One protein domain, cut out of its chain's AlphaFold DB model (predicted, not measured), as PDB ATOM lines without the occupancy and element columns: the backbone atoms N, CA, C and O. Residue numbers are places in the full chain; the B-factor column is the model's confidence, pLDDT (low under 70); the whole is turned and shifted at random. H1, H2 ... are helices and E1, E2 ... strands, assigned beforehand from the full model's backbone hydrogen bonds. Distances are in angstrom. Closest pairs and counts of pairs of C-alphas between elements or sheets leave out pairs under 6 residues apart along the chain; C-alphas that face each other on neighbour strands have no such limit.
ATOM      1  N   SER A   2     -34.178  38.014 -16.910       89.69
ATOM      2  CA  SER A   2     -33.408  39.228 -17.196       89.69
ATOM      3  C   SER A   2     -34.352  40.428 -17.399       89.69
ATOM      4  O   SER A   2     -35.433  40.235 -17.972       89.69
ATOM      5  N   PRO A   3     -33.997  41.641 -16.938       93.06
ATOM      6  CA  PRO A   3     -32.705  42.013 -16.338       93.06
ATOM      7  C   PRO A   3     -32.676  41.983 -14.795       93.06
ATOM      8  O   PRO A   3     -31.612  42.026 -14.193       93.06
ATOM      9  N   HIS A   4     -33.824  41.904 -14.123       92.38
ATOM     10  CA  HIS A   4     -33.893  41.650 -12.683       92.38
ATOM     11  C   HIS A   4     -35.243  41.035 -12.313       92.38
ATOM     12  O   HIS A   4     -36.225  41.124 -13.055       92.38
ATOM     13  N   ALA A   5     -35.311  40.453 -11.123       92.81
ATOM     14  CA  ALA A   5     -36.518  39.864 -10.567       92.81
ATOM     15  C   ALA A   5     -36.730  40.303  -9.119       92.81
ATOM     16  O   ALA A   5     -35.781  40.560  -8.385       92.81
ATOM     17  N   ARG A   6     -37.988  40.359  -8.683       93.88
ATOM     18  CA  ARG A   6     -38.347  40.605  -7.284       93.88
ATOM     19  C   ARG A   6     -38.852  39.315  -6.667       93.88
ATOM     20  O   ARG A   6     -39.824  38.734  -7.143       93.88
ATOM     21  N   PHE A   7     -38.187  38.878  -5.609       94.19
ATOM     22  CA  PHE A   7     -38.610  37.748  -4.803       94.19
ATOM     23  C   PHE A   7     -39.393  38.274  -3.604       94.19
ATOM     24  O   PHE A   7     -38.856  39.037  -2.805       94.19
ATOM     25  N   VAL A   8     -40.661  37.887  -3.486       95.19
ATOM     26  CA  VAL A   8     -41.516  38.229  -2.344       95.19
ATOM     27  C   VAL A   8     -41.922  36.929  -1.669       95.19
ATOM     28  O   VAL A   8     -42.541  36.072  -2.299       95.19
ATOM     29  N   ALA A   9     -41.579  36.786  -0.395       96.06
ATOM     30  CA  ALA A   9     -41.940  35.632   0.413       96.06
ATOM     31  C   ALA A   9     -42.846  36.069   1.556       96.06
ATOM     32  O   ALA A   9     -42.669  37.138   2.141       96.06
ATOM     33  N   TYR A  10     -43.817  35.228   1.891       95.19
ATOM     34  CA  TYR A  10     -44.696  35.472   3.019       95.19
ATOM     35  C   TYR A  10     -45.036  34.181   3.744       95.19
ATOM     36  O   TYR A  10     -45.050  33.096   3.162       95.19
ATOM     37  N   TYR A  11     -45.370  34.317   5.017       95.69
ATOM     38  CA  TYR A  11     -45.983  33.262   5.803       95.69
ATOM     39  C   TYR A  11     -46.969  33.868   6.799       95.69
ATOM     40  O   TYR A  11     -46.939  35.061   7.107       95.69
ATOM     41  N   ARG A  12     -47.894  33.039   7.274       94.81
ATOM     42  CA  ARG A  12     -48.913  33.443   8.240       94.81
ATOM     43  C   ARG A  12     -48.558  32.888   9.609       94.81
ATOM     44  O   ARG A  12     -48.351  31.685   9.742       94.81
ATOM     45  N   VAL A  13     -48.590  33.745  10.624       95.38
ATOM     46  CA  VAL A  13     -48.525  33.340  12.031       95.38
ATOM     47  C   VAL A  13     -49.777  33.857  12.716       95.38
ATOM     48  O   VAL A  13     -50.018  35.059  12.756       95.38
ATOM     49  N   ASN A  14     -50.607  32.955  13.240       92.38
ATOM     50  CA  ASN A  14     -51.890  33.300  13.856       92.38
ATOM     51  C   ASN A  14     -52.783  34.136  12.915       92.38
ATOM     52  O   ASN A  14     -53.244  33.644  11.883       92.38
ATOM     53  N   ASN A  15     -53.040  35.399  13.262       92.44
ATOM     54  CA  ASN A  15     -53.800  36.342  12.445       92.44
ATOM     55  C   ASN A  15     -52.917  37.446  11.847       92.44
ATOM     56  O   ASN A  15     -53.427  38.508  11.519       92.44
ATOM     57  N   GLU A  16     -51.616  37.209  11.699       93.44
ATOM     58  CA  GLU A  16     -50.661  38.158  11.139       93.44
ATOM     59  C   GLU A  16     -49.971  37.572   9.904       93.44
ATOM     60  O   GLU A  16     -49.647  36.382   9.842       93.44
ATOM     61  N   LEU A  17     -49.779  38.421   8.894       94.94
ATOM     62  CA  LEU A  17     -49.023  38.097   7.694       94.94
ATOM     63  C   LEU A  17     -47.626  38.695   7.832       94.94
ATOM     64  O   LEU A  17     -47.494  39.918   7.899       94.94
ATOM     65  N   VAL A  18     -46.608  37.844   7.834       95.06
ATOM     66  CA  VAL A  18     -45.207  38.261   7.798       95.06
ATOM     67  C   VAL A  18     -44.738  38.156   6.358       95.06
ATOM     68  O   VAL A  18     -44.909  37.115   5.723       95.06
ATOM     69  N   VAL A  19     -44.190  39.247   5.831       96.00
ATOM     70  CA  VAL A  19     -43.770  39.364   4.433       96.00
ATOM     71  C   VAL A  19     -42.386  39.981   4.399       96.00
ATOM     72  O   VAL A  19     -42.131  40.942   5.121       96.00
ATOM     73  N   ASP A  20     -41.531  39.464   3.528       95.56
ATOM     74  CA  ASP A  20     -40.276  40.109   3.168       95.56
ATOM     75  C   ASP A  20     -40.066  40.050   1.651       95.56
ATOM     76  O   ASP A  20     -40.680  39.243   0.943       95.56
ATOM     77  N   SER A  21     -39.224  40.940   1.131       95.31
ATOM     78  CA  SER A  21     -38.891  40.967  -0.289       95.31
ATOM     79  C   SER A  21     -37.439  41.327  -0.543       95.31
ATOM     80  O   SER A  21     -36.854  42.155   0.154       95.31
ATOM     81  N   ALA A  22     -36.886  40.754  -1.604       93.62
ATOM     82  CA  ALA A  22     -35.552  41.041  -2.099       93.62
ATOM     83  C   ALA A  22     -35.580  41.237  -3.618       93.62
ATOM     84  O   ALA A  22     -36.411  40.653  -4.320       93.62
ATOM     85  N   ILE A  23     -34.659  42.053  -4.128       92.56
ATOM     86  CA  ILE A  23     -34.392  42.158  -5.563       92.56
ATOM     87  C   ILE A  23     -33.212  41.256  -5.932       92.56
ATOM     88  O   ILE A  23     -32.209  41.204  -5.222       92.56
ATOM     89  N   LEU A  24     -33.356  40.536  -7.036       92.38
ATOM     90  CA  LEU A  24     -32.327  39.712  -7.646       92.38
ATOM     91  C   LEU A  24     -31.928  40.363  -8.967       92.38
ATOM     92  O   LEU A  24     -32.729  40.394  -9.902       92.38
ATOM     93  N   GLU A  25     -30.700  40.866  -9.041       91.88
ATOM     94  CA  GLU A  25     -30.098  41.260 -10.313       91.88
ATOM     95  C   GLU A  25     -29.788  39.991 -11.108       91.88
ATOM     96  O   GLU A  25     -29.195  39.044 -10.584       91.88
ATOM     97  N   VAL A  26     -30.244  39.951 -12.355       92.75
ATOM     98  CA  VAL A  26     -30.066  38.808 -13.249       92.75
ATOM     99  C   VAL A  26     -29.179  39.263 -14.394       92.75
ATOM    100  O   VAL A  26     -29.297  40.393 -14.860       92.75
ATOM    101  N   GLU A  27     -28.291  38.387 -14.848       93.12
ATOM    102  CA  GLU A  27     -27.434  38.695 -15.986       93.12
ATOM    103  C   GLU A  27     -28.263  39.099 -17.215       93.12
ATOM    104  O   GLU A  27     -29.295  38.499 -17.544       93.12
ATOM    105  N   GLU A  28     -27.826  40.180 -17.855       91.56
ATOM    106  CA  GLU A  28     -28.521  40.809 -18.965       91.56
ATOM    107  C   GLU A  28     -28.246  40.044 -20.261       91.56
ATOM    108  O   GLU A  28     -27.302  40.331 -20.987       91.56
ATOM    109  N   GLU A  29     -29.096  39.057 -20.551       89.25
ATOM    110  CA  GLU A  29     -29.023  38.290 -21.798       89.25
ATOM    111  C   GLU A  29     -30.338  38.362 -22.587       89.25
ATOM    112  O   GLU A  29     -31.435  38.277 -22.019       89.25
ATOM    113  N   LEU A  30     -30.245  38.595 -23.902       86.75
ATOM    114  CA  LEU A  30     -31.405  38.577 -24.789       86.75
ATOM    115  C   LEU A  30     -31.744  37.115 -25.099       86.75
ATOM    116  O   LEU A  30     -30.873  36.391 -25.577       86.75
ATOM    117  N   LEU A  80     -30.461  52.303 -30.724       86.56
ATOM    118  CA  LEU A  80     -31.060  51.181 -30.025       86.56
ATOM    119  C   LEU A  80     -29.952  50.174 -29.702       86.56
ATOM    120  O   LEU A  80     -29.504  49.441 -30.579       86.56
ATOM    121  N   THR A  81     -29.504  50.166 -28.452       89.38
ATOM    122  CA  THR A  81     -28.543  49.191 -27.923       89.38
ATOM    123  C   THR A  81     -29.248  48.193 -27.007       89.38
ATOM    124  O   THR A  81     -30.351  48.461 -26.523       89.38
ATOM    125  N   SER A  82     -28.609  47.050 -26.740       88.81
ATOM    126  CA  SER A  82     -29.061  46.094 -25.718       88.81
ATOM    127  C   SER A  82     -29.315  46.789 -24.378       88.81
ATOM    128  O   SER A  82     -30.378  46.636 -23.784       88.81
ATOM    129  N   ASP A  83     -28.386  47.645 -23.962       89.06
ATOM    130  CA  ASP A  83     -28.420  48.333 -22.673       89.06
ATOM    131  C   ASP A  83     -29.606  49.299 -22.569       89.06
ATOM    132  O   ASP A  83     -30.261  49.386 -21.530       89.06
ATOM    133  N   GLU A  84     -29.937  50.009 -23.655       90.44
ATOM    134  CA  GLU A  84     -31.112  50.883 -23.692       90.44
ATOM    135  C   GLU A  84     -32.413  50.066 -23.631       90.44
ATOM    136  O   GLU A  84     -33.373  50.491 -22.981       90.44
ATOM    137  N   VAL A  85     -32.450  48.869 -24.233       91.81
ATOM    138  CA  VAL A  85     -33.584  47.942 -24.085       91.81
ATOM    139  C   VAL A  85     -33.733  47.518 -22.626       91.81
ATOM    140  O   VAL A  85     -34.820  47.674 -22.067       91.81
ATOM    141  N   TYR A  86     -32.660  47.066 -21.972       92.25
ATOM    142  CA  TYR A  86     -32.713  46.675 -20.560       92.25
ATOM    143  C   TYR A  86     -33.104  47.837 -19.658       92.25
ATOM    144  O   TYR A  86     -33.980  47.689 -18.808       92.25
ATOM    145  N   LYS A  87     -32.543  49.026 -19.878       90.88
ATOM    146  CA  LYS A  87     -32.904  50.236 -19.134       90.88
ATOM    147  C   LYS A  87     -34.393  50.561 -19.257       90.88
ATOM    148  O   LYS A  87     -35.031  50.884 -18.253       90.88
ATOM    149  N   ARG A  88     -34.970  50.444 -20.457       91.12
ATOM    150  CA  ARG A  88     -36.416  50.623 -20.658       91.12
ATOM    151  C   ARG A  88     -37.226  49.520 -19.991       91.12
ATOM    152  O   ARG A  88     -38.209  49.836 -19.328       91.12
ATOM    153  N   MET A  89     -36.799  48.260 -20.078       91.38
ATOM    154  CA  MET A  89     -37.446  47.155 -19.362       91.38
ATOM    155  C   MET A  89     -37.478  47.409 -17.847       91.38
ATOM    156  O   MET A  89     -38.544  47.306 -17.245       91.38
ATOM    157  N   LYS A  90     -36.357  47.834 -17.246       90.25
ATOM    158  CA  LYS A  90     -36.271  48.205 -15.819       90.25
ATOM    159  C   LYS A  90     -37.195  49.369 -15.464       90.25
ATOM    160  O   LYS A  90     -37.789  49.380 -14.393       90.25
ATOM    161  N   SER A  91     -37.365  50.340 -16.366       89.81
ATOM    162  CA  SER A  91     -38.261  51.485 -16.136       89.81
ATOM    163  C   SER A  91     -39.746  51.109 -16.036       89.81
ATOM    164  O   SER A  91     -40.537  51.894 -15.518       89.81
ATOM    165  N   HIS A  92     -40.113  49.913 -16.501       91.25
ATOM    166  CA  HIS A  92     -41.458  49.361 -16.372       91.25
ATOM    167  C   HIS A  92     -41.651  48.499 -15.113       91.25
ATOM    168  O   HIS A  92     -42.756  47.993 -14.910       91.25
ATOM    169  N   ASP A  93     -40.631  48.336 -14.255       91.62
ATOM    170  CA  ASP A  93     -40.825  47.722 -12.939       91.62
ATOM    171  C   ASP A  93     -41.786  48.579 -12.107       91.62
ATOM    172  O   ASP A  93     -41.566  49.767 -11.869       91.62
ATOM    173  N   LEU A  94     -42.873  47.958 -11.652       92.44
ATOM    174  CA  LEU A  94     -43.822  48.599 -10.751       92.44
ATOM    175  C   LEU A  94     -43.290  48.607  -9.314       92.44
ATOM    176  O   LEU A  94     -43.733  49.405  -8.492       92.44
ATOM    177  N   GLY A  95     -42.358  47.735  -8.957       91.69
ATOM    178  CA  GLY A  95     -41.788  47.727  -7.625       91.69
ATOM    179  C   GLY A  95     -40.838  48.905  -7.372       91.69
ATOM    180  O   GLY A  95     -40.101  49.345  -8.245       91.69
ATOM    181  N   CYS A  96     -40.813  49.404  -6.135       90.44
ATOM    182  CA  CYS A  96     -39.983  50.535  -5.722       90.44
ATOM    183  C   CYS A  96     -38.944  50.144  -4.655       90.44
ATOM    184  O   CYS A  96     -39.246  49.448  -3.683       90.44
ATOM    185  N   GLY A  97     -37.706  50.623  -4.806       87.94
ATOM    186  CA  GLY A  97     -36.601  50.367  -3.869       87.94
ATOM    187  C   GLY A  97     -35.976  48.972  -3.998       87.94
ATOM    188  O   GLY A  97     -36.268  48.240  -4.931       87.94
ATOM    189  N   THR A  98     -35.105  48.599  -3.063       85.38
ATOM    190  CA  THR A  98     -34.279  47.374  -3.137       85.38
ATOM    191  C   THR A  98     -34.882  46.152  -2.428       85.38
ATOM    192  O   THR A  98     -34.205  45.142  -2.275       85.38
ATOM    193  N   GLY A  99     -36.134  46.242  -1.970       84.50
ATOM    194  CA  GLY A  99     -36.781  45.236  -1.119       84.50
ATOM    195  C   GLY A  99     -37.022  45.721   0.313       84.50
ATOM    196  O   GLY A  99     -36.753  46.889   0.630       84.50
ATOM    197  N   ALA A 100     -37.547  44.812   1.139       86.50
ATOM    198  CA  ALA A 100     -38.066  45.048   2.487       86.50
ATOM    199  C   ALA A 100     -39.084  46.211   2.573       86.50
ATOM    200  O   ALA A 100     -39.494  46.811   1.576       86.50
ATOM    201  N   GLY A 101     -39.533  46.519   3.785       89.62
ATOM    202  CA  GLY A 101     -40.540  47.542   4.029       89.62
ATOM    203  C   GLY A 101     -40.722  47.813   5.513       89.62
ATOM    204  O   GLY A 101     -40.258  47.046   6.352       89.62
ATOM    205  N   GLU A 102     -41.379  48.923   5.831       91.38
ATOM    206  CA  GLU A 102     -41.671  49.312   7.217       91.38
ATOM    207  C   GLU A 102     -42.606  48.312   7.912       91.38
ATOM    208  O   GLU A 102     -42.477  48.036   9.102       91.38
ATOM    209  N   ASN A 103     -43.546  47.750   7.157       93.00
ATOM    210  CA  ASN A 103     -44.499  46.748   7.611       93.00
ATOM    211  C   ASN A 103     -44.893  45.833   6.441       93.00
ATOM    212  O   ASN A 103     -44.553  46.088   5.285       93.00
ATOM    213  N   ASN A 104     -45.640  44.770   6.733       94.38
ATOM    214  CA  ASN A 104     -46.116  43.807   5.736       94.38
ATOM    215  C   ASN A 104     -46.842  44.452   4.540       94.38
ATOM    216  O   ASN A 104     -46.643  44.037   3.400       94.38
ATOM    217  N   LYS A 105     -47.647  45.491   4.775       94.62
ATOM    218  CA  LYS A 105     -48.336  46.248   3.726       94.62
ATOM    219  C   LYS A 105     -47.356  47.020   2.836       94.62
ATOM    220  O   LYS A 105     -47.502  46.990   1.616       94.62
ATOM    221  N   ASP A 106     -46.362  47.678   3.430       93.38
ATOM    222  CA  ASP A 106     -45.320  48.425   2.717       93.38
ATOM    223  C   ASP A 106     -44.463  47.500   1.848       93.38
ATOM    224  O   ASP A 106     -44.247  47.797   0.675       93.38
ATOM    225  N   VAL A 107     -44.059  46.335   2.373       95.31
ATOM    226  CA  VAL A 107     -43.311  45.324   1.603       95.31
ATOM    227  C   VAL A 107     -44.085  44.921   0.344       95.31
ATOM    228  O   VAL A 107     -43.515  44.870  -0.744       95.31
ATOM    229  N   LEU A 108     -45.394  44.678   0.464       95.00
ATOM    230  CA  LEU A 108     -46.251  44.294  -0.662       95.00
ATOM    231  C   LEU A 108     -46.445  45.446  -1.663       95.00
ATOM    232  O   LEU A 108     -46.233  45.253  -2.862       95.00
ATOM    233  N   ASN A 109     -46.767  46.649  -1.175       93.44
ATOM    234  CA  ASN A 109     -46.926  47.854  -1.996       93.44
ATOM    235  C   ASN A 109     -45.650  48.158  -2.797       93.44
ATOM    236  O   ASN A 109     -45.690  48.352  -4.015       93.44
ATOM    237  N   ARG A 110     -44.497  48.173  -2.119       92.00
ATOM    238  CA  ARG A 110     -43.181  48.404  -2.727       92.00
ATOM    239  C   ARG A 110     -42.740  47.240  -3.591       92.00
ATOM    240  O   ARG A 110     -41.962  47.457  -4.510       92.00
ATOM    241  N   GLY A 111     -43.242  46.038  -3.333       92.75
ATOM    242  CA  GLY A 111     -43.136  44.865  -4.195       92.75
ATOM    243  C   GLY A 111     -43.842  45.018  -5.545       92.75
ATOM    244  O   GLY A 111     -43.584  44.218  -6.436       92.75
ATOM    245  N   GLY A 112     -44.703  46.031  -5.706       93.00
ATOM    246  CA  GLY A 112     -45.566  46.181  -6.880       93.00
ATOM    247  C   GLY A 112     -46.797  45.269  -6.836       93.00
ATOM    248  O   GLY A 112     -47.412  45.032  -7.872       93.00
ATOM    249  N   LEU A 113     -47.157  44.742  -5.660       93.88
ATOM    250  CA  LEU A 113     -48.257  43.797  -5.479       93.88
ATOM    251  C   LEU A 113     -49.471  44.471  -4.836       93.88
ATOM    252  O   LEU A 113     -49.344  45.247  -3.891       93.88
ATOM    253  N   ALA A 114     -50.661  44.107  -5.312       94.25
ATOM    254  CA  ALA A 114     -51.924  44.438  -4.668       94.25
ATOM    255  C   ALA A 114     -52.472  43.190  -3.962       94.25
ATOM    256  O   ALA A 114     -52.736  42.174  -4.603       94.25
ATOM    257  N   VAL A 115     -52.641  43.262  -2.644       94.81
ATOM    258  CA  VAL A 115     -53.101  42.151  -1.807       94.81
ATOM    259  C   VAL A 115     -54.278  42.605  -0.958       94.81
ATOM    260  O   VAL A 115     -54.235  43.648  -0.304       94.81
ATOM    261  N   MET A 116     -55.330  41.792  -0.945       94.62
ATOM    262  CA  MET A 116     -56.481  41.952  -0.063       94.62
ATOM    263  C   MET A 116     -56.729  40.622   0.637       94.62
ATOM    264  O   MET A 116     -56.912  39.601  -0.022       94.62
ATOM    265  N   THR A 117     -56.702  40.618   1.966       93.12
ATOM    266  CA  THR A 117     -56.889  39.404   2.759       93.12
ATOM    267  C   THR A 117     -57.696  39.687   4.019       93.12
ATOM    268  O   THR A 117     -57.742  40.806   4.526       93.12
ATOM    269  N   THR A 118     -58.345  38.649   4.537       93.31
ATOM    270  CA  THR A 118     -59.075  38.699   5.809       93.31
ATOM    271  C   THR A 118     -58.137  38.649   7.018       93.31
ATOM    272  O   THR A 118     -58.547  38.988   8.127       93.31
ATOM    273  N   ILE A 119     -56.867  38.269   6.823       91.75
ATOM    274  CA  ILE A 119     -55.840  38.242   7.874       91.75
ATOM    275  C   ILE A 119     -55.604  39.673   8.360       91.75
ATOM    276  O   ILE A 119     -55.133  40.514   7.599       91.75
ATOM    277  N   ASN A 120     -55.961  39.947   9.615       91.19
ATOM    278  CA  ASN A 120     -55.929  41.284  10.218       91.19
ATOM    279  C   ASN A 120     -56.562  42.402   9.356       91.19
ATOM    280  O   ASN A 120     -56.131  43.551   9.426       91.19
ATOM    281  N   ASN A 121     -57.540  42.071   8.501       91.38
ATOM    282  CA  ASN A 121     -58.107  42.989   7.502       91.38
ATOM    283  C   ASN A 121     -57.042  43.709   6.641       91.38
ATOM    284  O   ASN A 121     -57.214  44.872   6.264       91.38
ATOM    285  N   LEU A 122     -55.925  43.037   6.351       93.69
ATOM    286  CA  LEU A 122     -54.816  43.603   5.592       93.69
ATOM    287  C   LEU A 122     -55.229  43.862   4.138       93.69
ATOM    288  O   LEU A 122     -55.635  42.962   3.395       93.69
ATOM    289  N   LYS A 123     -55.050  45.112   3.717       95.25
ATOM    290  CA  LYS A 123     -55.275  45.585   2.354       95.25
ATOM    291  C   LYS A 123     -54.130  46.510   1.963       95.25
ATOM    292  O   LYS A 123     -53.824  47.433   2.715       95.25
ATOM    293  N   THR A 124     -53.514  46.273   0.810       94.31
ATOM    294  CA  THR A 124     -52.517  47.171   0.203       94.31
ATOM    295  C   THR A 124     -53.137  48.509  -0.189       94.31
ATOM    296  O   THR A 124     -54.342  48.598  -0.438       94.31
ATOM    297  N   ASP A 125     -52.322  49.560  -0.243       92.44
ATOM    298  CA  ASP A 125     -52.816  50.880  -0.637       92.44
ATOM    299  C   ASP A 125     -53.140  50.929  -2.125       92.44
ATOM    300  O   ASP A 125     -52.584  50.190  -2.940       92.44
ATOM    301  N   THR A 126     -54.045  51.832  -2.489       91.06
ATOM    302  CA  THR A 126     -54.274  52.142  -3.896       91.06
ATOM    303  C   THR A 126     -53.064  52.890  -4.434       91.06
ATOM    304  O   THR A 126     -52.682  53.941  -3.920       91.06
ATOM    305  N   ARG A 127     -52.456  52.337  -5.481       87.44
ATOM    306  CA  ARG A 127     -51.309  52.945  -6.144       87.44
ATOM    307  C   ARG A 127     -51.769  54.169  -6.957       87.44
ATOM    308  O   ARG A 127     -52.694  54.020  -7.754       87.44
ATOM    309  N   PRO A 128     -51.152  55.351  -6.780       87.12
ATOM    310  CA  PRO A 128     -51.587  56.570  -7.464       87.12
ATOM    311  C   PRO A 128     -51.096  56.670  -8.915       87.12
ATOM    312  O   PRO A 128     -51.740  57.332  -9.721       87.12
ATOM    313  N   ASP A 129     -49.964  56.042  -9.243       87.38
ATOM    314  CA  ASP A 129     -49.324  56.131 -10.559       87.38
ATOM    315  C   ASP A 129     -48.505  54.863 -10.854       87.38
ATOM    316  O   ASP A 129     -48.127  54.138  -9.937       87.38
ATOM    317  N   TYR A 130     -48.205  54.579 -12.119       86.31
ATOM    318  CA  TYR A 130     -47.345  53.466 -12.530       86.31
ATOM    319  C   TYR A 130     -45.880  53.702 -12.164       86.31
ATOM    320  O   TYR A 130     -45.154  52.742 -11.905       86.31
ATOM    321  N   SER A 131     -45.458  54.962 -12.062       85.94
ATOM    322  CA  SER A 131     -44.099  55.314 -11.666       85.94
ATOM    323  C   SER A 131     -43.880  55.194 -10.154       85.94
ATOM    324  O   SER A 131     -44.788  55.369  -9.338       85.94
ATOM    325  N   CYS A 132     -42.647  54.885  -9.759       85.50
ATOM    326  CA  CYS A 132     -42.229  55.053  -8.375       85.50
ATOM    327  C   CYS A 132     -41.996  56.537  -8.099       85.50
ATOM    328  O   CYS A 132     -41.319  57.208  -8.881       85.50
ATOM    329  N   ALA A 133     -42.497  57.038  -6.964       77.31
ATOM    330  CA  ALA A 133     -42.181  58.388  -6.519       77.31
ATOM    331  C   ALA A 133     -40.658  58.551  -6.516       77.31
ATOM    332  O   ALA A 133     -39.949  57.777  -5.864       77.31
TER     333      ALA A 133
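What this domain is: This is residues 2 to 30 and 80 to 133 of the 196 residues of the protein "A2M_N_2 domain-containing protein" of Paramuricea clavata (UniProt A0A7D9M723). A long, two-stranded hairpin, E1 and E2, covers one side of an elongated domain; H2 packs on E2, and H1, near the hairpin's open end, carries the length on beyond it, the two C-alphas farthest apart being those of Asn 14 in the hairpin's turn and Leu 80 just before H1, 51.8 A. Residues 111 to 133 run out toward the hairpin's turn and fold back, ending away from the hairpin. The 83 printed residues hold E1, E2, H1, H2 in that order, an antiparallel sheet and a mixed class with under half in named elements; the whole is loose, radius of gyration of the C-alphas 14.8 A, spanning 50 by 26 by 18 A.

Where its parts are: Find C-alpha 4 at (-33.893, 41.650, -12.683); E1 runs from there to residue 13, 29.9 A. E2, residues 16 to 25, also covers 29.9 A. H1 is residues 82 to 91, 14.3 A; H2, residues 104 to 110, ends at (-43.181, 48.404, -2.727).

How they stand to each other: In the hairpin, look for N 9 and O 20, 2.9 A apart. The closest C-alphas of E2 and H2, Val 19 and Asn 104, are 5.2 A apart. H1 and H2 are apart; in both, every O i to N i+4 pair is within hydrogen-bond range.

The domain as a whole: Residues 31 to 79 are not printed; C-alphas 30 and 80 are 13.7 A apart. The link H1 to H2 is long. No printed residue is under 70 in pLDDT.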